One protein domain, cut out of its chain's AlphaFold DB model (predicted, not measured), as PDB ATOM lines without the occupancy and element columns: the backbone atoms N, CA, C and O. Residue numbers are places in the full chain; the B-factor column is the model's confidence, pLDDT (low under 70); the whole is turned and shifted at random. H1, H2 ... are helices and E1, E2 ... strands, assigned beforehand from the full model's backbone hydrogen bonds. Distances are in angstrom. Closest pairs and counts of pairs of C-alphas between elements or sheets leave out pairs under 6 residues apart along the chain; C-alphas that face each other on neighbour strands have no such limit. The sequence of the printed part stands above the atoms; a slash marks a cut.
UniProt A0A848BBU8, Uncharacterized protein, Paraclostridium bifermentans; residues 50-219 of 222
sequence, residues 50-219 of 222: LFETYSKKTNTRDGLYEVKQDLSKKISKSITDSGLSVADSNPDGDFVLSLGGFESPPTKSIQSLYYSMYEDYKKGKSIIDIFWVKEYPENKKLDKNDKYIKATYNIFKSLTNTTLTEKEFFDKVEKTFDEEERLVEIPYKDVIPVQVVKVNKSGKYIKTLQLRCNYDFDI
ATOM      1  N   LEU A  50      37.920  41.930 -24.076       91.81
ATOM      2  CA  LEU A  50      36.597  41.376 -24.376       91.81
ATOM      3  C   LEU A  50      35.753  41.243 -23.100       91.81
ATOM      4  O   LEU A  50      34.628  41.730 -23.056       91.81
ATOM      5  N   PHE A  51      36.316  40.652 -22.047       91.62
ATOM      6  CA  PHE A  51      35.648  40.462 -20.763       91.62
ATOM      7  C   PHE A  51      35.423  41.790 -20.035       91.62
ATOM      8  O   PHE A  51      34.348  41.998 -19.482       91.62
ATOM      9  N   GLU A  52      36.344  42.753 -20.133       90.56
ATOM     10  CA  GLU A  52      36.084  44.117 -19.643       90.56
ATOM     11  C   GLU A  52      34.875  44.748 -20.345       90.56
ATOM     12  O   GLU A  52      34.040  45.392 -19.714       90.56
ATOM     13  N   THR A  53      34.760  44.555 -21.659       91.88
ATOM     14  CA  THR A  53      33.642  45.084 -22.447       91.88
ATOM     15  C   THR A  53      32.329  44.404 -22.068       91.88
ATOM     16  O   THR A  53      31.318  45.085 -21.901       91.88
ATOM     17  N   TYR A  54      32.344  43.084 -21.884       91.19
ATOM     18  CA  TYR A  54      31.172  42.319 -21.462       91.19
ATOM     19  C   TYR A  54      30.720  42.686 -20.050       91.19
ATOM     20  O   TYR A  54      29.530  42.920 -19.852       91.19
ATOM     21  N   SER A  55      31.652  42.864 -19.111       89.50
ATOM     22  CA  SER A  55      31.340  43.224 -17.720       89.50
ATOM     23  C   SER A  55      30.495  44.500 -17.592       89.50
ATOM     24  O   SER A  55      29.667  44.618 -16.695       89.50
ATOM     25  N   LYS A  56      30.644  45.444 -18.531       90.19
ATOM     26  CA  LYS A  56      29.885  46.706 -18.562       90.19
ATOM     27  C   LYS A  56      28.433  46.536 -19.017       90.19
ATOM     28  O   LYS A  56      27.649  47.463 -18.850       90.19
ATOM     29  N   LYS A  57      28.097  45.400 -19.633       89.12
ATOM     30  CA  LYS A  57      26.772  45.098 -20.193       89.12
ATOM     31  C   LYS A  57      25.993  44.080 -19.362       89.12
ATOM     32  O   LYS A  57      24.766  44.090 -19.376       89.12
ATOM     33  N   THR A  58      26.682  43.206 -18.629       85.88
ATOM     34  CA  THR A  58      26.071  42.090 -17.883       85.88
ATOM     35  C   THR A  58      25.297  42.514 -16.635       85.88
ATOM     36  O   THR A  58      24.732  41.666 -15.954       85.88
ATOM     37  N   ASN A  59      25.237  43.810 -16.325       82.12
ATOM     38  CA  ASN A  59      24.442  44.357 -15.225       82.12
ATOM     39  C   ASN A  59      22.940  44.475 -15.544       82.12
ATOM     40  O   ASN A  59      22.154  44.797 -14.657       82.12
ATOM     41  N   THR A  60      22.537  44.249 -16.796       84.06
ATOM     42  CA  THR A  60      21.131  44.258 -17.223       84.06
ATOM     43  C   THR A  60      20.792  42.962 -17.950       84.06
ATOM     44  O   THR A  60      21.658  42.347 -18.572       84.06
ATOM     45  N   ARG A  61      19.515  42.562 -17.920       82.25
ATOM     46  CA  ARG A  61      19.039  41.369 -18.639       82.25
ATOM     47  C   ARG A  61      19.278  41.470 -20.148       82.25
ATOM     48  O   ARG A  61      19.732  40.504 -20.757       82.25
ATOM     49  N   ASP A  62      19.003  42.633 -20.732       87.25
ATOM     50  CA  ASP A  62      19.181  42.862 -22.169       87.25
ATOM     51  C   ASP A  62      20.665  42.861 -22.546       87.25
ATOM     52  O   ASP A  62      21.061  42.190 -23.497       87.25
ATOM     53  N   GLY A  63      21.517  43.520 -21.756       88.69
ATOM     54  CA  GLY A  63      22.959  43.515 -21.992       88.69
ATOM     55  C   GLY A  63      23.594  42.132 -21.801       88.69
ATOM     56  O   GLY A  63      24.474  41.755 -22.572       88.69
ATOM     57  N   LEU A  64      23.110  41.330 -20.847       85.00
ATOM     58  CA  LEU A  64      23.490  39.921 -20.719       85.00
ATOM     59  C   LEU A  64      23.116  39.123 -21.977       85.00
ATOM     60  O   LEU A  64      23.935  38.365 -22.494       85.00
ATOM     61  N   TYR A  65      21.899  39.306 -22.490       84.62
ATOM     62  CA  TYR A  65      21.452  38.653 -23.718       84.62
ATOM     63  C   TYR A  65      22.295  39.064 -24.938       84.62
ATOM     64  O   TYR A  65      22.696  38.209 -25.727       84.62
ATOM     65  N   GLU A  66      22.659  40.344 -25.064       88.44
ATOM     66  CA  GLU A  66      23.585  40.808 -26.105       88.44
ATOM     67  C   GLU A  66      24.960  40.134 -26.013       88.44
ATOM     68  O   GLU A  66      25.506  39.704 -27.032       88.44
ATOM     69  N   VAL A  67      25.521  40.029 -24.802       88.38
ATOM     70  CA  VAL A  67      26.816  39.370 -24.573       88.38
ATOM     71  C   VAL A  67      26.750  37.904 -24.988       88.38
ATOM     72  O   VAL A  67      27.630  37.440 -25.715       88.38
ATOM     73  N   LYS A  68      25.681  37.195 -24.608       85.69
ATOM     74  CA  LYS A  68      25.448  35.805 -25.022       85.69
ATOM     75  C   LYS A  68      25.457  35.661 -26.537       85.69
ATOM     76  O   LYS A  68      26.162  34.797 -27.060       85.69
ATOM     77  N   GLN A  69      24.721  36.510 -27.250       85.69
ATOM     78  CA  GLN A  69      24.655  36.459 -28.711       85.69
ATOM     79  C   GLN A  69      25.997  36.771 -29.382       85.69
ATOM     80  O   GLN A  69      26.364  36.111 -30.358       85.69
ATOM     81  N   ASP A  70      26.725  37.780 -28.903       89.25
ATOM     82  CA  ASP A  70      28.021  38.165 -29.468       89.25
ATOM     83  C   ASP A  70      29.073  37.068 -29.254       89.25
ATOM     84  O   ASP A  70      29.726  36.638 -30.210       89.25
ATOM     85  N   LEU A  71      29.174  36.543 -28.031       88.38
ATOM     86  CA  LEU A  71      30.084  35.448 -27.701       88.38
ATOM     87  C   LEU A  71      29.762  34.196 -28.526       88.38
ATOM     88  O   LEU A  71      30.658  33.567 -29.095       88.38
ATOM     89  N   SER A  72      28.471  33.907 -28.698       84.69
ATOM     90  CA  SER A  72      27.996  32.822 -29.553       84.69
ATOM     91  C   SER A  72      28.469  32.973 -31.002       84.69
ATOM     92  O   SER A  72      29.080  32.067 -31.581       84.69
ATOM     93  N   LYS A  73      28.240  34.145 -31.597       86.62
ATOM     94  CA  LYS A  73      28.675  34.438 -32.968       86.62
ATOM     95  C   LYS A  73      30.192  34.315 -33.116       86.62
ATOM     96  O   LYS A  73      30.652  33.743 -34.103       86.62
ATOM     97  N   LYS A  74      30.970  34.800 -32.139       90.56
ATOM     98  CA  LYS A  74      32.441  34.706 -32.141       90.56
ATOM     99  C   LYS A  74      32.922  33.261 -32.132       90.56
ATOM    100  O   LYS A  74      33.714  32.894 -32.995       90.56
ATOM    101  N   ILE A  75      32.426  32.443 -31.204       88.12
ATOM    102  CA  ILE A  75      32.817  31.031 -31.091       88.12
ATOM    103  C   ILE A  75      32.410  30.262 -32.353       88.12
ATOM    104  O   ILE A  75      33.237  29.553 -32.927       88.12
ATOM    105  N   SER A  76      31.182  30.461 -32.843       85.12
ATOM    106  CA  SER A  76      30.709  29.829 -34.085       85.12
ATOM    107  C   SER A  76      31.613  30.157 -35.261       85.12
ATOM    108  O   SER A  76      32.054  29.257 -35.976       85.12
ATOM    109  N   LYS A  77      31.942  31.442 -35.429       89.62
ATOM    110  CA  LYS A  77      32.827  31.899 -36.493       89.62
ATOM    111  C   LYS A  77      34.224  31.289 -36.373       89.62
ATOM    112  O   LYS A  77      34.759  30.811 -37.369       89.62
ATOM    113  N   SER A  78      34.791  31.237 -35.165       92.12
ATOM    114  CA  SER A  78      36.085  30.590 -34.911       92.12
ATOM    115  C   SER A  78      36.094  29.118 -35.339       92.12
ATOM    116  O   SER A  78      37.085  28.634 -35.890       92.12
ATOM    117  N   ILE A  79      34.989  28.403 -35.128       87.50
ATOM    118  CA  ILE A  79      34.834  26.997 -35.521       87.50
ATOM    119  C   ILE A  79      34.707  26.870 -37.045       87.50
ATOM    120  O   ILE A  79      35.449  26.093 -37.654       87.50
ATOM    121  N   THR A  80      33.831  27.656 -37.680       88.56
ATOM    122  CA  THR A  80      33.610  27.592 -39.136       88.56
ATOM    123  C   THR A  80      34.840  28.014 -39.934       88.56
ATOM    124  O   THR A  80      35.202  27.344 -40.899       88.56
ATOM    125  N   ASP A  81      35.554  29.055 -39.494       92.81
ATOM    126  CA  ASP A  81      36.795  29.530 -40.131       92.81
ATOM    127  C   ASP A  81      37.937  28.494 -40.031       92.81
ATOM    128  O   ASP A  81      38.927  28.541 -40.769       92.81
ATOM    129  N   SER A  82      37.793  27.516 -39.132       91.12
ATOM    130  CA  SER A  82      38.714  26.386 -38.978       91.12
ATOM    131  C   SER A  82      38.362  25.193 -39.873       91.12
ATOM    132  O   SER A  82      39.096  24.207 -39.902       91.12
ATOM    133  N   GLY A  83      37.262  25.272 -40.628       87.94
ATOM    134  CA  GLY A  83      36.788  24.210 -41.517       87.94
ATOM    135  C   GLY A  83      36.007  23.096 -40.813       87.94
ATOM    136  O   GLY A  83      35.922  21.991 -41.364       87.94
ATOM    137  N   LEU A  84      35.494  23.372 -39.607       84.00
ATOM    138  CA  LEU A  84      34.523  22.554 -38.872       84.00
ATOM    139  C   LEU A  84      33.101  23.115 -39.069       84.00
ATOM    140  O   LEU A  84      32.929  24.206 -39.611       84.00
ATOM    141  N   SER A  85      32.078  22.384 -38.627       77.25
ATOM    142  CA  SER A  85      30.674  22.802 -38.737       77.25
ATOM    143  C   SER A  85      30.016  22.906 -37.359       77.25
ATOM    144  O   SER A  85      30.385  22.214 -36.411       77.25
ATOM    145  N   VAL A  86      29.024  23.783 -37.243       74.56
ATOM    146  CA  VAL A  86      28.161  23.899 -36.059       74.56
ATOM    147  C   VAL A  86      26.851  23.187 -36.406       74.56
ATOM    148  O   VAL A  86      26.293  23.479 -37.460       74.56
ATOM    149  N   ALA A  87      26.424  22.204 -35.598       65.94
ATOM    150  CA  ALA A  87      25.192  21.440 -35.849       65.94
ATOM    151  C   ALA A  87      23.980  22.299 -35.514       65.94
ATOM    152  O   ALA A  87      23.138  22.531 -36.368       65.94
ATOM    153  N   ASP A  88      23.966  22.796 -34.280       63.38
ATOM    154  CA  ASP A  88      22.934  23.654 -33.736       63.38
ATOM    155  C   ASP A  88      23.583  24.738 -32.879       63.38
ATOM    156  O   ASP A  88      24.597  24.536 -32.205       63.38
ATOM    157  N   SER A  89      22.968  25.911 -32.898       63.19
ATOM    158  CA  SER A  89      23.293  27.016 -32.013       63.19
ATOM    159  C   SER A  89      21.996  27.522 -31.419       63.19
ATOM    160  O   SER A  89      21.103  27.955 -32.148       63.19
ATOM    161  N   ASN A  90      21.904  27.487 -30.096       62.38
ATOM    162  CA  ASN A  90      20.841  28.168 -29.388       62.38
ATOM    163  C   ASN A  90      21.168  29.668 -29.306       62.38
ATOM    164  O   ASN A  90      22.326  30.032 -29.068       62.38
ATOM    165  N   PRO A  91      20.155  30.546 -29.425       53.84
ATOM    166  CA  PRO A  91      20.320  31.990 -29.238       53.84
ATOM    167  C   PRO A  91      20.918  32.363 -27.874       53.84
ATOM    168  O   PRO A  91      21.562  33.403 -27.742       53.84
ATOM    169  N   ASP A  92      20.723  31.493 -26.881       56.44
ATOM    170  CA  ASP A  92      21.104  31.699 -25.482       56.44
ATOM    171  C   ASP A  92      22.564  31.325 -25.188       56.44
ATOM    172  O   ASP A  92      23.020  31.468 -24.050       56.44
ATOM    173  N   GLY A  93      23.297  30.889 -26.215       53.78
ATOM    174  CA  GLY A  93      24.707  30.545 -26.126       53.78
ATOM    175  C   GLY A  93      25.003  29.101 -25.776       53.78
ATOM    176  O   GLY A  93      26.065  28.831 -25.248       53.78
ATOM    177  N   ASP A  94      24.128  28.167 -26.129       57.56
ATOM    178  CA  ASP A  94      24.500  26.752 -26.139       57.56
ATOM    179  C   ASP A  94      24.793  26.319 -27.582       57.56
ATOM    180  O   ASP A  94      24.049  26.659 -28.506       57.56
ATOM    181  N   PHE A  95      25.865  25.555 -27.793       57.66
ATOM    182  CA  PHE A  95      26.193  24.968 -29.095       57.66
ATOM    183  C   PHE A  95      26.107  23.453 -29.063       57.66
ATOM    184  O   PHE A  95      26.637  22.810 -28.161       57.66
ATOM    185  N   VAL A  96      25.554  22.884 -30.129       53.94
ATOM    186  CA  VAL A  96      25.796  21.498 -30.523       53.94
ATOM    187  C   VAL A  96      26.669  21.536 -31.771       53.94
ATOM    188  O   VAL A  96      26.374  22.223 -32.746       53.94
ATOM    189  N   LEU A  97      27.785  20.815 -31.768       57.22
ATOM    190  CA  LEU A  97      28.708  20.798 -32.903       57.22
ATOM    191  C   LEU A  97      28.476  19.588 -33.795       57.22
ATOM    192  O   LEU A  97      28.373  18.465 -33.305       57.22
ATOM    193  N   SER A  98      28.453  19.824 -35.111       43.97
ATOM    194  CA  SER A  98      28.428  18.763 -36.118       43.97
ATOM    195  C   SER A  98      29.842  18.600 -36.629       43.97
ATOM    196  O   SER A  98      30.435  19.513 -37.205       43.97
ATOM    197  N   LEU A  99      30.413  17.428 -36.402       52.69
ATOM    198  CA  LEU A  99      31.793  17.140 -36.753       52.69
ATOM    199  C   LEU A  99      31.858  16.782 -38.241       52.69
ATOM    200  O   LEU A  99      31.990  15.620 -38.588       52.69
ATOM    201  N   GLY A 100      31.736  17.801 -39.095       38.03
ATOM    202  CA  GLY A 100      31.948  17.749 -40.541       38.03
ATOM    203  C   GLY A 100      30.995  16.839 -41.323       38.03
ATOM    204  O   GLY A 100      31.072  15.629 -41.223       38.03
ATOM    205  N   GLY A 101      30.176  17.420 -42.203       39.03
ATOM    206  CA  GLY A 101      29.720  16.773 -43.445       39.03
ATOM    207  C   GLY A 101      29.088  15.373 -43.373       39.03
ATOM    208  O   GLY A 101      29.179  14.650 -44.361       39.03
ATOM    209  N   PHE A 102      28.467  14.970 -42.263       39.22
ATOM    210  CA  PHE A 102      27.718  13.716 -42.195       39.22
ATOM    211  C   PHE A 102      26.215  13.961 -42.319       39.22
ATOM    212  O   PHE A 102      25.664  14.855 -41.681       39.22
ATOM    213  N   GLU A 103      25.548  13.090 -43.075       38.59
ATOM    214  CA  GLU A 103      24.085  12.969 -43.137       38.59
ATOM    215  C   GLU A 103      23.473  12.480 -41.800       38.59
ATOM    216  O   GLU A 103      22.255  12.399 -41.671       38.59
ATOM    217  N   SER A 104      24.290  12.152 -40.784       36.47
ATOM    218  CA  SER A 104      23.834  11.757 -39.442       36.47
ATOM    219  C   SER A 104      24.863  12.056 -38.328       36.47
ATOM    220  O   SER A 104      26.069  11.908 -38.541       36.47
ATOM    221  N   PRO A 105      24.418  12.483 -37.125       42.50
ATOM    222  CA  PRO A 105      25.304  12.841 -36.017       42.50
ATOM    223  C   PRO A 105      26.066  11.615 -35.473       42.50
ATOM    224  O   PRO A 105      25.483  10.535 -35.337       42.50
ATOM    225  N   PRO A 106      27.362  11.745 -35.128       42.59
ATOM    226  CA  PRO A 106      28.164  10.618 -34.667       42.59
ATOM    227  C   PRO A 106      27.649  10.076 -33.327       42.59
ATOM    228  O   PRO A 106      27.548  10.799 -32.339       42.59
ATOM    229  N   THR A 107      27.392   8.769 -33.268       41.06
ATOM    230  CA  THR A 107      26.857   8.059 -32.087       41.06
ATOM    231  C   THR A 107      27.832   7.972 -30.906       41.06
ATOM    232  O   THR A 107      27.430   7.625 -29.798       41.06
ATOM    233  N   LYS A 108      29.110   8.312 -31.113       43.69
ATOM    234  CA  LYS A 108      30.121   8.523 -30.064       43.69
ATOM    235  C   LYS A 108      31.041   9.671 -30.471       43.69
ATOM    236  O   LYS A 108      32.062   9.451 -31.118       43.69
ATOM    237  N   SER A 109      30.686  10.897 -30.102       44.19
ATOM    238  CA  SER A 109      31.608  12.029 -30.205       44.19
ATOM    239  C   SER A 109      32.482  12.103 -28.953       44.19
ATOM    240  O   SER A 109      31.964  12.105 -27.838       44.19
ATOM    241  N   ILE A 110      33.802  12.193 -29.136       53.25
ATOM    242  CA  ILE A 110      34.753  12.574 -28.077       53.25
ATOM    243  C   ILE A 110      35.463  13.886 -28.413       53.25
ATOM    244  O   ILE A 110      36.659  14.094 -28.187       53.25
ATOM    245  N   GLN A 111      34.673  14.752 -29.037       61.56
ATOM    246  CA  GLN A 111      34.976  16.123 -29.381       61.56
ATOM    247  C   GLN A 111      33.773  16.936 -28.922       61.56
ATOM    248  O   GLN A 111      32.689  16.859 -29.501       61.56
ATOM    249  N   SER A 112      33.940  17.651 -27.823       62.81
ATOM    250  CA  SER A 112      32.842  18.360 -27.182       62.81
ATOM    251  C   SER A 112      33.277  19.785 -26.914       62.81
ATOM    252  O   SER A 112      34.273  20.015 -26.230       62.81
ATOM    253  N   LEU A 113      32.519  20.726 -27.470       69.50
ATOM    254  CA  LEU A 113      32.404  22.054 -26.898       69.50
ATOM    255  C   LEU A 113      31.228  22.015 -25.940       69.50
ATOM    256  O   LEU A 113      30.099  21.778 -26.356       69.50
ATOM    257  N   TYR A 114      31.510  22.265 -24.679       70.62
ATOM    258  CA  TYR A 114      30.532  22.785 -23.756       70.62
ATOM    259  C   TYR A 114      30.747  24.295 -23.695       70.62
ATOM    260  O   TYR A 114      31.855  24.756 -23.439       70.62
ATOM    261  N   TYR A 115      29.711  25.060 -23.998       75.38
ATOM    262  CA  TYR A 115      29.690  26.495 -23.771       75.38
ATOM    263  C   TYR A 115      28.354  26.808 -23.127       75.38
ATOM    264  O   TYR A 115      27.327  26.330 -23.602       75.38
ATOM    265  N   SER A 116      28.402  27.556 -22.036       73.81
ATOM    266  CA  SER A 116      27.229  28.113 -21.397       73.81
ATOM    267  C   SER A 116      27.558  29.482 -20.817       73.81
ATOM    268  O   SER A 116      28.698  29.803 -20.468       73.81
ATOM    269  N   MET A 117      26.525  30.310 -20.714       79.88
ATOM    270  CA  MET A 117      26.575  31.528 -19.923       79.88
ATOM    271  C   MET A 117      25.334  31.588 -19.043       79.88
ATOM    272  O   MET A 117      24.204  31.573 -19.540       79.88
ATOM    273  N   TYR A 118      25.526  31.644 -17.732       79.12
ATOM    274  CA  TYR A 118      24.436  31.547 -16.763       79.12
ATOM    275  C   TYR A 118      24.637  32.494 -15.586       79.12
ATOM    276  O   TYR A 118      25.722  33.017 -15.358       79.12
ATOM    277  N   GLU A 119      23.563  32.754 -14.851       83.06
ATOM    278  CA  GLU A 119      23.577  33.645 -13.694       83.06
ATOM    279  C   GLU A 119      23.572  32.815 -12.405       83.06
ATOM    280  O   GLU A 119      22.728  31.939 -12.215       83.06
ATOM    281  N   ASP A 120      24.503  33.107 -11.500       84.25
ATOM    282  CA  ASP A 120      24.483  32.660 -10.111       84.25
ATOM    283  C   ASP A 120      24.020  33.830  -9.231       84.25
ATOM    284  O   ASP A 120      24.816  34.597  -8.677       84.25
ATOM    285  N   TYR A 121      22.700  33.971  -9.093       80.56
ATOM    286  CA  TYR A 121      22.097  35.038  -8.289       80.56
ATOM    287  C   TYR A 121      22.457  34.954  -6.799       80.56
ATOM    288  O   TYR A 121      22.391  35.968  -6.105       80.56
ATOM    289  N   LYS A 122      22.870  33.782  -6.287       83.81
ATOM    290  CA  LYS A 122      23.328  33.661  -4.892       83.81
ATOM    291  C   LYS A 122      24.660  34.376  -4.701       83.81
ATOM    292  O   LYS A 122      24.864  35.013  -3.670       83.81
ATOM    293  N   LYS A 123      25.546  34.280  -5.694       83.94
ATOM    294  CA  LYS A 123      26.844  34.970  -5.704       83.94
ATOM    295  C   LYS A 123      26.778  36.376  -6.300       83.94
ATOM    296  O   LYS A 123      27.737  37.125  -6.151       83.94
ATOM    297  N   GLY A 124      25.669  36.739  -6.948       85.31
ATOM    298  CA  GLY A 124      25.556  37.990  -7.701       85.31
ATOM    299  C   GLY A 124      26.493  38.003  -8.907       85.31
ATOM    300  O   GLY A 124      27.129  39.018  -9.171       85.31
ATOM    301  N   LYS A 125      26.639  36.859  -9.590       87.88
ATOM    302  CA  LYS A 125      27.592  36.683 -10.691       87.88
ATOM    303  C   LYS A 125      26.909  36.217 -11.968       87.88
ATOM    304  O   LYS A 125      25.975  35.422 -11.913       87.88
ATOM    305  N   SER A 126      27.417  36.663 -13.112       86.50
ATOM    306  CA  SER A 126      27.172  36.037 -14.411       86.50
ATOM    307  C   SER A 126      28.436  35.296 -14.815       86.50
ATOM    308  O   SER A 126      29.518  35.862 -14.738       86.50
ATOM    309  N   ILE A 127      28.313  34.038 -15.208       86.62
ATOM    310  CA  ILE A 127      29.440  33.132 -15.403       86.62
ATOM    311  C   ILE A 127      29.473  32.722 -16.869       86.62
ATOM    312  O   ILE A 127      28.468  32.238 -17.391       86.62
ATOM    313  N   ILE A 128      30.620  32.906 -17.522       88.31
ATOM    314  CA  ILE A 128      30.957  32.226 -18.778       88.31
ATOM    315  C   ILE A 128      31.663  30.928 -18.418       88.31
ATOM    316  O   ILE A 128      32.677  30.960 -17.721       88.31
ATOM    317  N   ASP A 129      31.174  29.812 -18.950       86.69
ATOM    318  CA  ASP A 129      31.835  28.516 -18.870       86.69
ATOM    319  C   ASP A 129      32.041  27.950 -20.278       86.69
ATOM    320  O   ASP A 129      31.092  27.687 -21.013       86.69
ATOM    321  N   ILE A 130      33.301  27.803 -20.675       87.31
ATOM    322  CA  ILE A 130      33.711  27.204 -21.943       87.31
ATOM    323  C   ILE A 130      34.624  26.034 -21.623       87.31
ATOM    324  O   ILE A 130      35.656  26.192 -20.969       87.31
ATOM    325  N   PHE A 131      34.299  24.877 -22.178       86.56
ATOM    326  CA  PHE A 131      35.145  23.702 -22.188       86.56
ATOM    327  C   PHE A 131      35.156  23.079 -23.582       86.56
ATOM    328  O   PHE A 131      34.206  22.434 -24.017       86.56
ATOM    329  N   TRP A 132      36.262  23.273 -24.290       87.88
ATOM    330  CA  TRP A 132      36.533  22.677 -25.590       87.88
ATOM    331  C   TRP A 132      37.525  21.532 -25.419       87.88
ATOM    332  O   TRP A 132      38.599  21.742 -24.860       87.88
ATOM    333  N   VAL A 133      37.201  20.330 -25.896       86.12
ATOM    334  CA  VAL A 133      38.082  19.162 -25.760       86.12
ATOM    335  C   VAL A 133      38.089  18.277 -27.000       86.12
ATOM    336  O   VAL A 133      37.053  18.053 -27.626       86.12
ATOM    337  N   LYS A 134      39.266  17.722 -27.311       86.94
ATOM    338  CA  LYS A 134      39.454  16.639 -28.281       86.94
ATOM    339  C   LYS A 134      40.347  15.540 -27.715       86.94
ATOM    340  O   LYS A 134      41.432  15.825 -27.210       86.94
ATOM    341  N   GLU A 135      39.908  14.290 -27.858       85.56
ATOM    342  CA  GLU A 135      40.725  13.099 -27.600       85.56
ATOM    343  C   GLU A 135      41.630  12.742 -28.792       85.56
ATOM    344  O   GLU A 135      41.229  12.791 -29.958       85.56
ATOM    345  N   TYR A 136      42.847  12.318 -28.468       85.44
ATOM    346  CA  TYR A 136      43.872  11.809 -29.364       85.44
ATOM    347  C   TYR A 136      44.384  10.457 -28.836       85.44
ATOM    348  O   TYR A 136      44.551  10.293 -27.623       85.44
ATOM    349  N   PRO A 137      44.678   9.484 -29.718       85.50
ATOM    350  CA  PRO A 137      45.440   8.299 -29.330       85.50
ATOM    351  C   PRO A 137      46.786   8.690 -28.705       85.50
ATOM    352  O   PRO A 137      47.396   9.660 -29.146       85.50
ATOM    353  N   GLU A 138      47.271   7.927 -27.721       80.50
ATOM    354  CA  GLU A 138      48.511   8.233 -26.981       80.50
ATOM    355  C   GLU A 138      49.714   8.537 -27.888       80.50
ATOM    356  O   GLU A 138      50.397   9.539 -27.693       80.50
ATOM    357  N   ASN A 139      49.914   7.718 -28.923       82.94
ATOM    358  CA  ASN A 139      51.066   7.798 -29.830       82.94
ATOM    359  C   ASN A 139      50.805   8.676 -31.068       82.94
ATOM    360  O   ASN A 139      51.475   8.539 -32.094       82.94
ATOM    361  N   LYS A 140      49.769   9.520 -31.041       87.50
ATOM    362  CA  LYS A 140      49.413  10.365 -32.182       87.50
ATOM    363  C   LYS A 140      50.392  11.530 -32.294       87.50
ATOM    364  O   LYS A 140      50.473  12.342 -31.389       87.50
ATOM    365  N   LYS A 141      51.039  11.679 -33.449       91.31
ATOM    366  CA  LYS A 141      51.695  12.940 -33.814       91.31
ATOM    367  C   LYS A 141      50.651  13.959 -34.273       91.31
ATOM    368  O   LYS A 141      49.756  13.602 -35.058       91.31
ATOM    369  N   LEU A 142      50.740  15.190 -33.775       92.69
ATOM    370  CA  LEU A 142      49.864  16.276 -34.207       92.69
ATOM    371  C   LEU A 142      50.176  16.678 -35.655       92.69
ATOM    372  O   LEU A 142      51.285  16.500 -36.153       92.69
ATOM    373  N   ASP A 143      49.157  17.169 -36.352       91.38
ATOM    374  CA  ASP A 143      49.279  17.682 -37.715       91.38
ATOM    375  C   ASP A 143      49.019  19.186 -37.681       91.38
ATOM    376  O   ASP A 143      48.010  19.626 -37.127       91.38
ATOM    377  N   LYS A 144      49.899  19.966 -38.310       92.38
ATOM    378  CA  LYS A 144      49.735  21.416 -38.485       92.38
ATOM    379  C   LYS A 144      48.427  21.791 -39.189       92.38
ATOM    380  O   LYS A 144      47.941  22.900 -39.024       92.38
ATOM    381  N   ASN A 145      47.858  20.871 -39.968       91.44
ATOM    382  CA  ASN A 145      46.582  21.051 -40.655       91.44
ATOM    383  C   ASN A 145      45.381  20.513 -39.850       91.44
ATOM    384  O   ASN A 145      44.268  20.456 -40.382       91.44
ATOM    385  N   ASP A 146      45.565  20.089 -38.592       90.56
ATOM    386  CA  ASP A 146      44.462  19.620 -37.750       90.56
ATOM    387  C   ASP A 146      43.484  20.770 -37.469       90.56
ATOM    388  O   ASP A 146      43.735  21.678 -36.671       90.56
ATOM    389  N   LYS A 147      42.309  20.677 -38.097       90.44
ATOM    390  CA  LYS A 147      41.205  21.633 -37.967       90.44
ATOM    391  C   LYS A 147      40.782  21.890 -36.518       90.44
ATOM    392  O   LYS A 147      40.289  22.973 -36.226       90.44
ATOM    393  N   TYR A 148      40.974  20.938 -35.601       89.19
ATOM    394  CA  TYR A 148      40.644  21.132 -34.185       89.19
ATOM    395  C   TYR A 148      41.683  21.959 -33.450       89.19
ATOM    396  O   TYR A 148      41.314  22.753 -32.590       89.19
ATOM    397  N   ILE A 149      42.966  21.806 -33.780       93.56
ATOM    398  CA  ILE A 149      44.007  22.664 -33.205       93.56
ATOM    399  C   ILE A 149      43.801  24.085 -33.724       93.56
ATOM    400  O   ILE A 149      43.773  25.027 -32.933       93.56
ATOM    401  N   LYS A 150      43.508  24.222 -35.024       95.25
ATOM    402  CA  LYS A 150      43.119  25.499 -35.626       95.25
ATOM    403  C   LYS A 150      41.879  26.112 -34.965       95.25
ATOM    404  O   LYS A 150      41.889  27.296 -34.644       95.25
ATOM    405  N   ALA A 151      40.845  25.315 -34.686       92.94
ATOM    406  CA  ALA A 151      39.657  25.773 -33.960       92.94
ATOM    407  C   ALA A 151      39.979  26.208 -32.530       92.94
ATOM    408  O   ALA A 151      39.514  27.258 -32.099       92.94
ATOM    409  N   THR A 152      40.826  25.458 -31.825       94.75
ATOM    410  CA  THR A 152      41.288  25.812 -30.475       94.75
ATOM    411  C   THR A 152      42.002  27.165 -30.491       94.75
ATOM    412  O   THR A 152      41.667  28.039 -29.696       94.75
ATOM    413  N   TYR A 153      42.916  27.374 -31.444       97.12
ATOM    414  CA  TYR A 153      43.587  28.657 -31.656       97.12
ATOM    415  C   TYR A 153      42.596  29.779 -31.983       97.12
ATOM    416  O   TYR A 153      42.651  30.842 -31.374       97.12
ATOM    417  N   ASN A 154      41.661  29.556 -32.909       96.38
ATOM    418  CA  ASN A 154      40.701  30.577 -33.317       96.38
ATOM    419  C   ASN A 154      39.719  30.945 -32.196       96.38
ATOM    420  O   ASN A 154      39.302  32.101 -32.124       96.38
ATOM    421  N   ILE A 155      39.343  30.002 -31.328       94.25
ATOM    422  CA  ILE A 155      38.550  30.275 -30.119       94.25
ATOM    423  C   ILE A 155      39.399  31.073 -29.128       94.25
ATOM    424  O   ILE A 155      39.004  32.152 -28.704       94.25
ATOM    425  N   PHE A 156      40.607  30.606 -28.815       96.06
ATOM    426  CA  PHE A 156      41.522  31.319 -27.924       96.06
ATOM    427  C   PHE A 156      41.777  32.764 -28.391       96.06
ATOM    428  O   PHE A 156      41.713  33.709 -27.606       96.06
ATOM    429  N   LYS A 157      41.999  32.959 -29.691       96.12
ATOM    430  CA  LYS A 157      42.213  34.270 -30.303       96.12
ATOM    431  C   LYS A 157      40.962  35.142 -30.305       96.12
ATOM    432  O   LYS A 157      41.089  36.351 -30.163       96.12
ATOM    433  N   SER A 158      39.766  34.574 -30.475       94.31
ATOM    434  CA  SER A 158      38.530  35.368 -30.444       94.31
ATOM    435  C   SER A 158      38.155  35.816 -29.034       94.31
ATOM    436  O   SER A 158      37.491  36.844 -28.888       94.31
ATOM    437  N   LEU A 159      38.612  35.080 -28.015       93.75
ATOM    438  CA  LEU A 159      38.412  35.402 -26.606       93.75
ATOM    439  C   LEU A 159      39.472  36.351 -26.041       93.75
ATOM    440  O   LEU A 159      39.199  37.001 -25.044       93.75
ATOM    441  N   THR A 160      40.663  36.450 -26.635       94.31
ATOM    442  CA  THR A 160      41.806  37.187 -26.061       94.31
ATOM    443  C   THR A 160      42.288  38.331 -26.950       94.31
ATOM    444  O   THR A 160      41.912  38.454 -28.111       94.31
ATOM    445  N   ASN A 161      43.186  39.168 -26.420       92.62
ATOM    446  CA  ASN A 161      43.921  40.167 -27.210       92.62
ATOM    447  C   ASN A 161      45.315  39.658 -27.590       92.62
ATOM    448  O   ASN A 161      46.283  40.417 -27.577       92.62
ATOM    449  N   THR A 162      45.451  38.352 -27.819       93.38
ATOM    450  CA  THR A 162      46.744  37.744 -28.125       93.38
ATOM    451  C   THR A 162      47.289  38.222 -29.472       93.38
ATOM    452  O   THR A 162      46.552  38.357 -30.450       93.38
ATOM    453  N   THR A 163      48.601  38.443 -29.536       94.00
ATOM    454  CA  THR A 163      49.341  38.655 -30.792       94.00
ATOM    455  C   THR A 163      49.940  37.360 -31.334       94.00
ATOM    456  O   THR A 163      50.559  37.380 -32.395       94.00
ATOM    457  N   LEU A 164      49.767  36.248 -30.612       95.62
ATOM    458  CA  LEU A 164      50.267  34.933 -30.991       95.62
ATOM    459  C   LEU A 164      49.697  34.524 -32.354       95.62
ATOM    460  O   LEU A 164      48.490  34.613 -32.595       95.62
ATOM    461  N   THR A 165      50.570  34.070 -33.242       97.38
ATOM    462  CA  THR A 165      50.189  33.535 -34.550       97.38
ATOM    463  C   THR A 165      49.697  32.090 -34.439       97.38
ATOM    464  O   THR A 165      49.969  31.391 -33.465       97.38
ATOM    465  N   GLU A 166      48.999  31.607 -35.474       97.12
ATOM    466  CA  GLU A 166      48.528  30.212 -35.546       97.12
ATOM    467  C   GLU A 166      49.698  29.227 -35.455       97.12
ATOM    468  O   GLU A 166      49.620  28.226 -34.747       97.12
ATOM    469  N   LYS A 167      50.811  29.555 -36.126       97.44
ATOM    470  CA  LYS A 167      52.033  28.751 -36.109       97.44
ATOM    471  C   LYS A 167      52.645  28.695 -34.711       97.44
ATOM    472  O   LYS A 167      52.928  27.610 -34.228       97.44
ATOM    473  N   GLU A 168      52.826  29.835 -34.045       97.94
ATOM    474  CA  GLU A 168      53.405  29.855 -32.693       97.94
ATOM    475  C   GLU A 168      52.512  29.139 -31.674       97.94
ATOM    476  O   GLU A 168      53.018  28.483 -30.765       97.94
ATOM    477  N   PHE A 169      51.188  29.245 -31.823       97.88
ATOM    478  CA  PHE A 169      50.247  28.477 -31.014       97.88
ATOM    479  C   PHE A 169      50.414  26.974 -31.251       97.88
ATOM    480  O   PHE A 169      50.533  26.223 -30.284       97.88
ATOM    481  N   PHE A 170      50.463  26.538 -32.515       97.94
ATOM    482  CA  PHE A 170      50.681  25.135 -32.860       97.94
ATOM    483  C   PHE A 170      52.005  24.615 -32.294       97.94
ATOM    484  O   PHE A 170      51.993  23.598 -31.612       97.94
ATOM    485  N   ASP A 171      53.111  25.335 -32.502       97.12
ATOM    486  CA  ASP A 171      54.446  24.930 -32.042       97.12
ATOM    487  C   ASP A 171      54.466  24.724 -30.510       97.12
ATOM    488  O   ASP A 171      55.062  23.773 -30.003       97.12
ATOM    489  N   LYS A 172      53.764  25.581 -29.754       96.62
ATOM    490  CA  LYS A 172      53.621  25.446 -28.294       96.62
ATOM    491  C   LYS A 172      52.757  24.250 -27.899       96.62
ATOM    492  O   LYS A 172      53.122  23.524 -26.980       96.62
ATOM    493  N   VAL A 173      51.630  24.038 -28.580       96.25
ATOM    494  CA  VAL A 173      50.752  22.882 -28.335       96.25
ATOM    495  C   VAL A 173      51.471  21.574 -28.655       96.25
ATOM    496  O   VAL A 173      51.390  20.649 -27.857       96.25
ATOM    497  N   GLU A 174      52.173  21.495 -29.787       95.69
ATOM    498  CA  GLU A 174      52.929  20.311 -30.208       95.69
ATOM    499  C   GLU A 174      54.010  19.966 -29.188       95.69
ATOM    500  O   GLU A 174      54.047  18.835 -28.708       95.69
ATOM    501  N   LYS A 175      54.797  20.959 -28.758       94.62
ATOM    502  CA  LYS A 175      55.805  20.775 -27.712       94.62
ATOM    503  C   LYS A 175      55.204  20.185 -26.427       94.62
ATOM    504  O   LYS A 175      55.650  19.138 -25.968       94.62
ATOM    505  N   THR A 176      54.158  20.812 -25.881       94.00
ATOM    506  CA  THR A 176      53.473  20.329 -24.667       94.00
ATOM    507  C   THR A 176      52.870  18.933 -24.869       94.00
ATOM    508  O   THR A 176      52.883  18.103 -23.960       94.00
ATOM    509  N   PHE A 177      52.350  18.645 -26.065       92.69
ATOM    510  CA  PHE A 177      51.762  17.349 -26.396       92.69
ATOM    511  C   PHE A 177      52.802  16.221 -26.416       92.69
ATOM    512  O   PHE A 177      52.495  15.107 -25.971       92.69
ATOM    513  N   ASP A 178      54.012  16.503 -26.894       90.25
ATOM    514  CA  ASP A 178      55.122  15.552 -26.969       90.25
ATOM    515  C   ASP A 178      55.811  15.348 -25.612       90.25
ATOM    516  O   ASP A 178      56.099  14.211 -25.239       90.25
ATOM    517  N   GLU A 179      56.001  16.421 -24.838       85.94
ATOM    518  CA  GLU A 179      56.670  16.393 -23.524       85.94
ATOM    519  C   GLU A 179      55.773  15.859 -22.386       85.94
ATOM    520  O   GLU A 179      56.222  15.716 -21.251       85.94
ATOM    521  N   GLU A 180      54.503  15.545 -22.678       72.88
ATOM    522  CA  GLU A 180      53.465  15.188 -21.694       72.88
ATOM    523  C   GLU A 180      53.293  16.239 -20.575       72.88
ATOM    524  O   GLU A 180      52.807  15.943 -19.477       72.88
ATOM    525  N   GLU A 181      53.652  17.491 -20.867       65.00
ATOM    526  CA  GLU A 181      53.387  18.632 -20.002       65.00
ATOM    527  C   GLU A 181      51.880  18.900 -19.916       65.00
ATOM    528  O   GLU A 181      51.114  18.655 -20.850       65.00
ATOM    529  N   ARG A 182      51.428  19.421 -18.769       85.00
ATOM    530  CA  ARG A 182      49.994  19.649 -18.557       85.00
ATOM    531  C   ARG A 182      49.512  20.943 -19.191       85.00
ATOM    532  O   ARG A 182      48.482  20.920 -19.845       85.00
ATOM    533  N   LEU A 183      50.210  22.058 -19.007       93.56
ATOM    534  CA  LEU A 183      49.737  23.379 -19.424       93.56
ATOM    535  C   LEU A 183      50.550  23.885 -20.614       93.56
ATOM    536  O   LEU A 183      51.774  23.860 -20.577       93.56
ATOM    537  N   VAL A 184      49.871  24.368 -21.651       94.81
ATOM    538  CA  VAL A 184      50.529  24.987 -22.801       94.81
ATOM    539  C   VAL A 184      50.997  26.388 -22.408       94.81
ATOM    540  O   VAL A 184      50.224  27.212 -21.919       94.81
ATOM    541  N   GLU A 185      52.270  26.677 -22.659       94.62
ATOM    542  CA  GLU A 185      52.909  27.946 -22.302       94.62
ATOM    543  C   GLU A 185      52.558  29.078 -23.285       94.62
ATOM    544  O   GLU A 185      53.368  29.477 -24.126       94.62
ATOM    545  N   ILE A 186      51.332  29.603 -23.187       94.38
ATOM    546  CA  ILE A 186      50.785  30.726 -23.972       94.38
ATOM    547  C   ILE A 186      50.388  31.915 -23.071       94.38
ATOM    548  O   ILE A 186      50.229  31.736 -21.862       94.38
ATOM    549  N   PRO A 187      50.204  33.132 -23.628       93.38
ATOM    550  CA  PRO A 187      49.594  34.247 -22.894       93.38
ATOM    551  C   PRO A 187      48.213  33.878 -22.342       93.38
ATOM    552  O   PRO A 187      47.556  32.993 -22.885       93.38
ATOM    553  N   TYR A 188      47.738  34.562 -21.301       91.56
ATOM    554  CA  TYR A 188      46.421  34.332 -20.696       91.56
ATOM    555  C   TYR A 188      46.191  32.908 -20.161       91.56
ATOM    556  O   TYR A 188      45.052  32.573 -19.842       91.56
ATOM    557  N   LYS A 189      47.227  32.064 -20.021       91.69
ATOM    558  CA  LYS A 189      47.095  30.661 -19.573       91.69
ATOM    559  C   LYS A 189      46.439  30.500 -18.197       91.69
ATOM    560  O   LYS A 189      45.881  29.448 -17.915       91.69
ATOM    561  N   ASP A 190      46.483  31.537 -17.361       90.25
ATOM    562  CA  ASP A 190      45.832  31.543 -16.047       90.25
ATOM    563  C   ASP A 190      44.323  31.838 -16.122       90.25
ATOM    564  O   ASP A 190      43.593  31.526 -15.187       90.25
ATOM    565  N   VAL A 191      43.853  32.442 -17.220       90.25
ATOM    566  CA  VAL A 191      42.442  32.821 -17.432       90.25
ATOM    567  C   VAL A 191      41.764  31.883 -18.431       90.25
ATOM    568  O   VAL A 191      40.642  31.434 -18.211       90.25
ATOM    569  N   ILE A 192      42.458  31.570 -19.527       93.81
ATOM    570  CA  ILE A 192      42.013  30.655 -20.580       93.81
ATOM    571  C   ILE A 192      43.091  29.581 -20.781       93.81
ATOM    572  O   ILE A 192      43.861  29.644 -21.747       93.81
ATOM    573  N   PRO A 193      43.212  28.610 -19.859       94.38
ATOM    574  CA  PRO A 193      44.201  27.552 -19.982       94.38
ATOM    575  C   PRO A 193      43.920  26.677 -21.203       94.38
ATOM    576  O   PRO A 193      42.807  26.174 -21.400       94.38
ATOM    577  N   VAL A 194      44.975  26.438 -21.981       96.38
ATOM    578  CA  VAL A 194      45.043  25.356 -22.963       96.38
ATOM    579  C   VAL A 194      45.968  24.291 -22.393       96.38
ATOM    580  O   VAL A 194      47.077  24.604 -21.971       96.38
ATOM    581  N   GLN A 195      45.513  23.045 -22.332       94.69
ATOM    582  CA  GLN A 195      46.208  21.981 -21.615       94.69
ATOM    583  C   GLN A 195      46.150  20.646 -22.352       94.69
ATOM    584  O   GLN A 195      45.154  20.328 -23.009       94.69
ATOM    585  N   VAL A 196      47.203  19.847 -22.193       92.38
ATOM    586  CA  VAL A 196      47.248  18.450 -22.621       92.38
ATOM    587  C   VAL A 196      47.128  17.570 -21.381       92.38
ATOM    588  O   VAL A 196      47.894  17.679 -20.432       92.38
ATOM    589  N   VAL A 197      46.128  16.693 -21.358       88.62
ATOM    590  CA  VAL A 197      45.898  15.780 -20.227       88.62
ATOM    591  C   VAL A 197      45.946  14.346 -20.717       88.62
ATOM    592  O   VAL A 197      45.252  13.986 -21.665       88.62
ATOM    593  N   LYS A 198      46.747  13.513 -20.054       86.75
ATOM    594  CA  LYS A 198      46.778  12.067 -20.275       86.75
ATOM    595  C   LYS A 198      45.737  11.395 -19.385       86.75
ATOM    596  O   LYS A 198      45.745  11.582 -18.170       86.75
ATOM    597  N   VAL A 199      44.834  10.622 -19.981       81.69
ATOM    598  CA  VAL A 199      43.738   9.938 -19.280       81.69
ATOM    599  C   VAL A 199      43.804   8.446 -19.587       81.69
ATOM    600  O   VAL A 199      43.989   8.059 -20.739       81.69
ATOM    601  N   ASN A 200      43.647   7.598 -18.569       79.75
ATOM    602  CA  ASN A 200      43.462   6.161 -18.760       79.75
ATOM    603  C   ASN A 200      41.967   5.868 -18.933       79.75
ATOM    604  O   ASN A 200      41.173   6.102 -18.024       79.75
ATOM    605  N   LYS A 201      41.589   5.358 -20.104       74.69
ATOM    606  CA  LYS A 201      40.217   5.000 -20.455       74.69
ATOM    607  C   LYS A 201      40.159   3.504 -20.728       74.69
ATOM    608  O   LYS A 201      40.551   3.033 -21.794       74.69
ATOM    609  N   SER A 202      39.690   2.754 -19.734       79.25
ATOM    610  CA  SER A 202      39.537   1.294 -19.813       79.25
ATOM    611  C   SER A 202      40.832   0.558 -20.195       79.25
ATOM    612  O   SER A 202      40.819  -0.328 -21.049       79.25
ATOM    613  N   GLY A 203      41.962   0.945 -19.596       76.88
ATOM    614  CA  GLY A 203      43.267   0.316 -19.826       76.88
ATOM    615  C   GLY A 203      44.032   0.851 -21.040       76.88
ATOM    616  O   GLY A 203      45.124   0.367 -21.322       76.88
ATOM    617  N   LYS A 204      43.491   1.848 -21.753       78.62
ATOM    618  CA  LYS A 204      44.172   2.542 -22.854       78.62
ATOM    619  C   LYS A 204      44.411   3.994 -22.480       78.62
ATOM    620  O   LYS A 204      43.477   4.686 -22.077       78.62
ATOM    621  N   TYR A 205      45.640   4.464 -22.641       82.12
ATOM    622  CA  TYR A 205      45.928   5.881 -22.486       82.12
ATOM    623  C   TYR A 205      45.502   6.655 -23.735       82.12
ATOM    624  O   TYR A 205      45.642   6.204 -24.874       82.12
ATOM    625  N   ILE A 206      44.958   7.837 -23.491       85.25
ATOM    626  CA  ILE A 206      44.598   8.834 -24.492       85.25
ATOM    627  C   ILE A 206      45.132  10.187 -24.031       85.25
ATOM    628  O   ILE A 206      45.237  10.446 -22.829       85.25
ATOM    629  N   LYS A 207      45.454  11.056 -24.983       87.19
ATOM    630  CA  LYS A 207      45.794  12.455 -24.718       87.19
ATOM    631  C   LYS A 207      44.595  13.316 -25.083       87.19
ATOM    632  O   LYS A 207      44.002  13.135 -26.139       87.19
ATOM    633  N   THR A 208      44.218  14.252 -24.228       87.06
ATOM    634  CA  THR A 208      43.178  15.240 -24.528       87.06
ATOM    635  C   THR A 208      43.797  16.615 -24.640       87.06
ATOM    636  O   THR A 208      44.440  17.042 -23.684       87.06
ATOM    637  N   LEU A 209      43.547  17.318 -25.744       91.69
ATOM    638  CA  LEU A 209      43.772  18.760 -25.821       91.69
ATOM    639  C   LEU A 209      42.508  19.456 -25.326       91.69
ATOM    640  O   LEU A 209      41.417  19.163 -25.821       91.69
ATOM    641  N   GLN A 210      42.651  20.340 -24.348       91.44
ATOM    642  CA  GLN A 210      41.539  21.038 -23.717       91.44
ATOM    643  C   GLN A 210      41.795  22.542 -23.715       91.44
ATOM    644  O   GLN A 210      42.891  22.962 -23.366       91.44
ATOM    645  N   LEU A 211      40.779  23.337 -24.028       93.88
ATOM    646  CA  LEU A 211      40.722  24.766 -23.729       93.88
ATOM    647  C   LEU A 211      39.593  24.982 -22.727       93.88
ATOM    648  O   LEU A 211      38.486  24.476 -22.925       93.88
ATOM    649  N   ARG A 212      39.872  25.716 -21.649       91.88
ATOM    650  CA  ARG A 212      38.869  26.083 -20.645       91.88
ATOM    651  C   ARG A 212      38.813  27.592 -20.476       91.88
ATOM    652  O   ARG A 212      39.841  28.245 -20.569       91.88
ATOM    653  N   CYS A 213      37.636  28.125 -20.192       91.44
ATOM    654  CA  CYS A 213      37.455  29.489 -19.712       91.44
ATOM    655  C   CYS A 213      36.316  29.472 -18.699       91.44
ATOM    656  O   CYS A 213      35.195  29.122 -19.052       91.44
ATOM    657  N   ASN A 214      36.610  29.862 -17.464       90.12
ATOM    658  CA  ASN A 214      35.607  30.099 -16.438       90.12
ATOM    659  C   ASN A 214      35.802  31.535 -15.953       90.12
ATOM    660  O   ASN A 214      36.853  31.852 -15.393       90.12
ATOM    661  N   TYR A 215      34.855  32.414 -16.276       89.38
ATOM    662  CA  TYR A 215      34.986  33.841 -15.996       89.38
ATOM    663  C   TYR A 215      33.710  34.404 -15.385       89.38
ATOM    664  O   TYR A 215      32.629  34.265 -15.959       89.38
ATOM    665  N   ASP A 216      33.873  35.093 -14.258       90.25
ATOM    666  CA  ASP A 216      32.786  35.670 -13.480       90.25
ATOM    667  C   ASP A 216      32.696  37.182 -13.719       90.25
ATOM    668  O   ASP A 216      33.637  37.932 -13.452       90.25
ATOM    669  N   PHE A 217      31.527  37.649 -14.141       87.50
ATOM    670  CA  PHE A 217      31.143  39.055 -14.125       87.50
ATOM    671  C   PHE A 217      30.327  39.362 -12.878       87.50
ATOM    672  O   PHE A 217      29.425  38.607 -12.519       87.50
ATOM    673  N   ASP A 218      30.593  40.500 -12.246       85.38
ATOM    674  CA  ASP A 218      29.707  41.033 -11.218       85.38
ATOM    675  C   ASP A 218      28.374  41.469 -11.829       85.38
ATOM    676  O   ASP A 218      28.332  42.256 -12.776       85.38
ATOM    677  N   ILE A 219      27.278  40.976 -11.257       80.19
ATOM    678  CA  ILE A 219      25.941  41.511 -11.492       80.19
ATOM    679  C   ILE A 219      25.627  42.378 -10.279       80.19
ATOM    680  O   ILE A 219      25.528  41.893  -9.149       80.19
TER     681      ILE A 219
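AT A GLANCE: This is residues 50 to 219 of the 222 residues of an uncharacterized protein of Paraclostridium bifermentans (UniProt A0A848BBU8). A long, twisted sheet of four strands, E3 E4 E6 E5, is covered on one face by four helices, and its other face is bare. A small hairpin of E1 and E2 packs on the far end of H2, beside the edge strand E3. The printed part has 170 residues with four named helices and six named strands, in the order H1 H2 E1 E2 E3 E4 H3 H4 E5 E6; both sheets are antiparallel and the class is mixed. The whole is compact, with a radius of gyration of the C-alphas of 16.5 A and spans of 49 by 38 by 31 A.

HOW THE PARTS SIT: Start at H1, residues 50 to 55, which is close but not clearly touching H2, residues 61 to 80; their closest C-alphas, Tyr 54 and Val 67, are 6.1 A apart. Next find the hairpin E1, residues 85 to 89, and E2, residues 95 to 98, with N 96 and O 88 within hydrogen-bond range at 2.8 A. The hairpin E3, residues 111 to 120, and E4, residues 125 to 137, has N 114 and O 131 at 2.8 A. H3, residues 147 to 159, touches residues 74 to 79 of H2, closest at the C-alphas of Ser 78 and Asn 154, 4.9 A, at a shallow tilt of 31 degrees, opposite ways. H4, residues 166 to 179, touches H3 at a steep tilt of 64 degrees, closest at the C-alphas of Tyr 153 and Glu 166, 6.5 A. The hairpin E5, residues 194 to 201, and E6, residues 204 to 218, has N 197 and O 208 at 2.9 A, while N 130 of E4 and O 213 of E6 are 2.8 A apart. The four helices are on the same face of this sheet, two layers, one of helices and one of strands; H2 runs along the strands at a height over the sheet of 10.5 A. E4, H3, H4 and E5 form a split strand-helix-strand unit, two strands running the same way with E6 between them, and its crossover is right-handed. In each of the four helices every O i to N i+4 pair is within hydrogen-bond range.

IN THESE COORDINATES: Find C-alpha 50 at (36.597, 41.376, -24.376), where H1 begins. H2 runs 28.7 A from first to last C-alpha, E3 27.5 A and E4 38.4 A. E6 is the longest strand, 42.7 A, bends by 52 degrees at residue 207 and ends at C-alpha 218, (29.707, 41.033, -11.218).

THE WHOLE: The two C-alphas farthest apart, Thr 60 and Gly 203, are 49.3 A apart. The printed part has no cut. The links E2 to E3 and H4 to E5 are long. The pLDDT is under 70 at residues 87 to 113 and at residue 181.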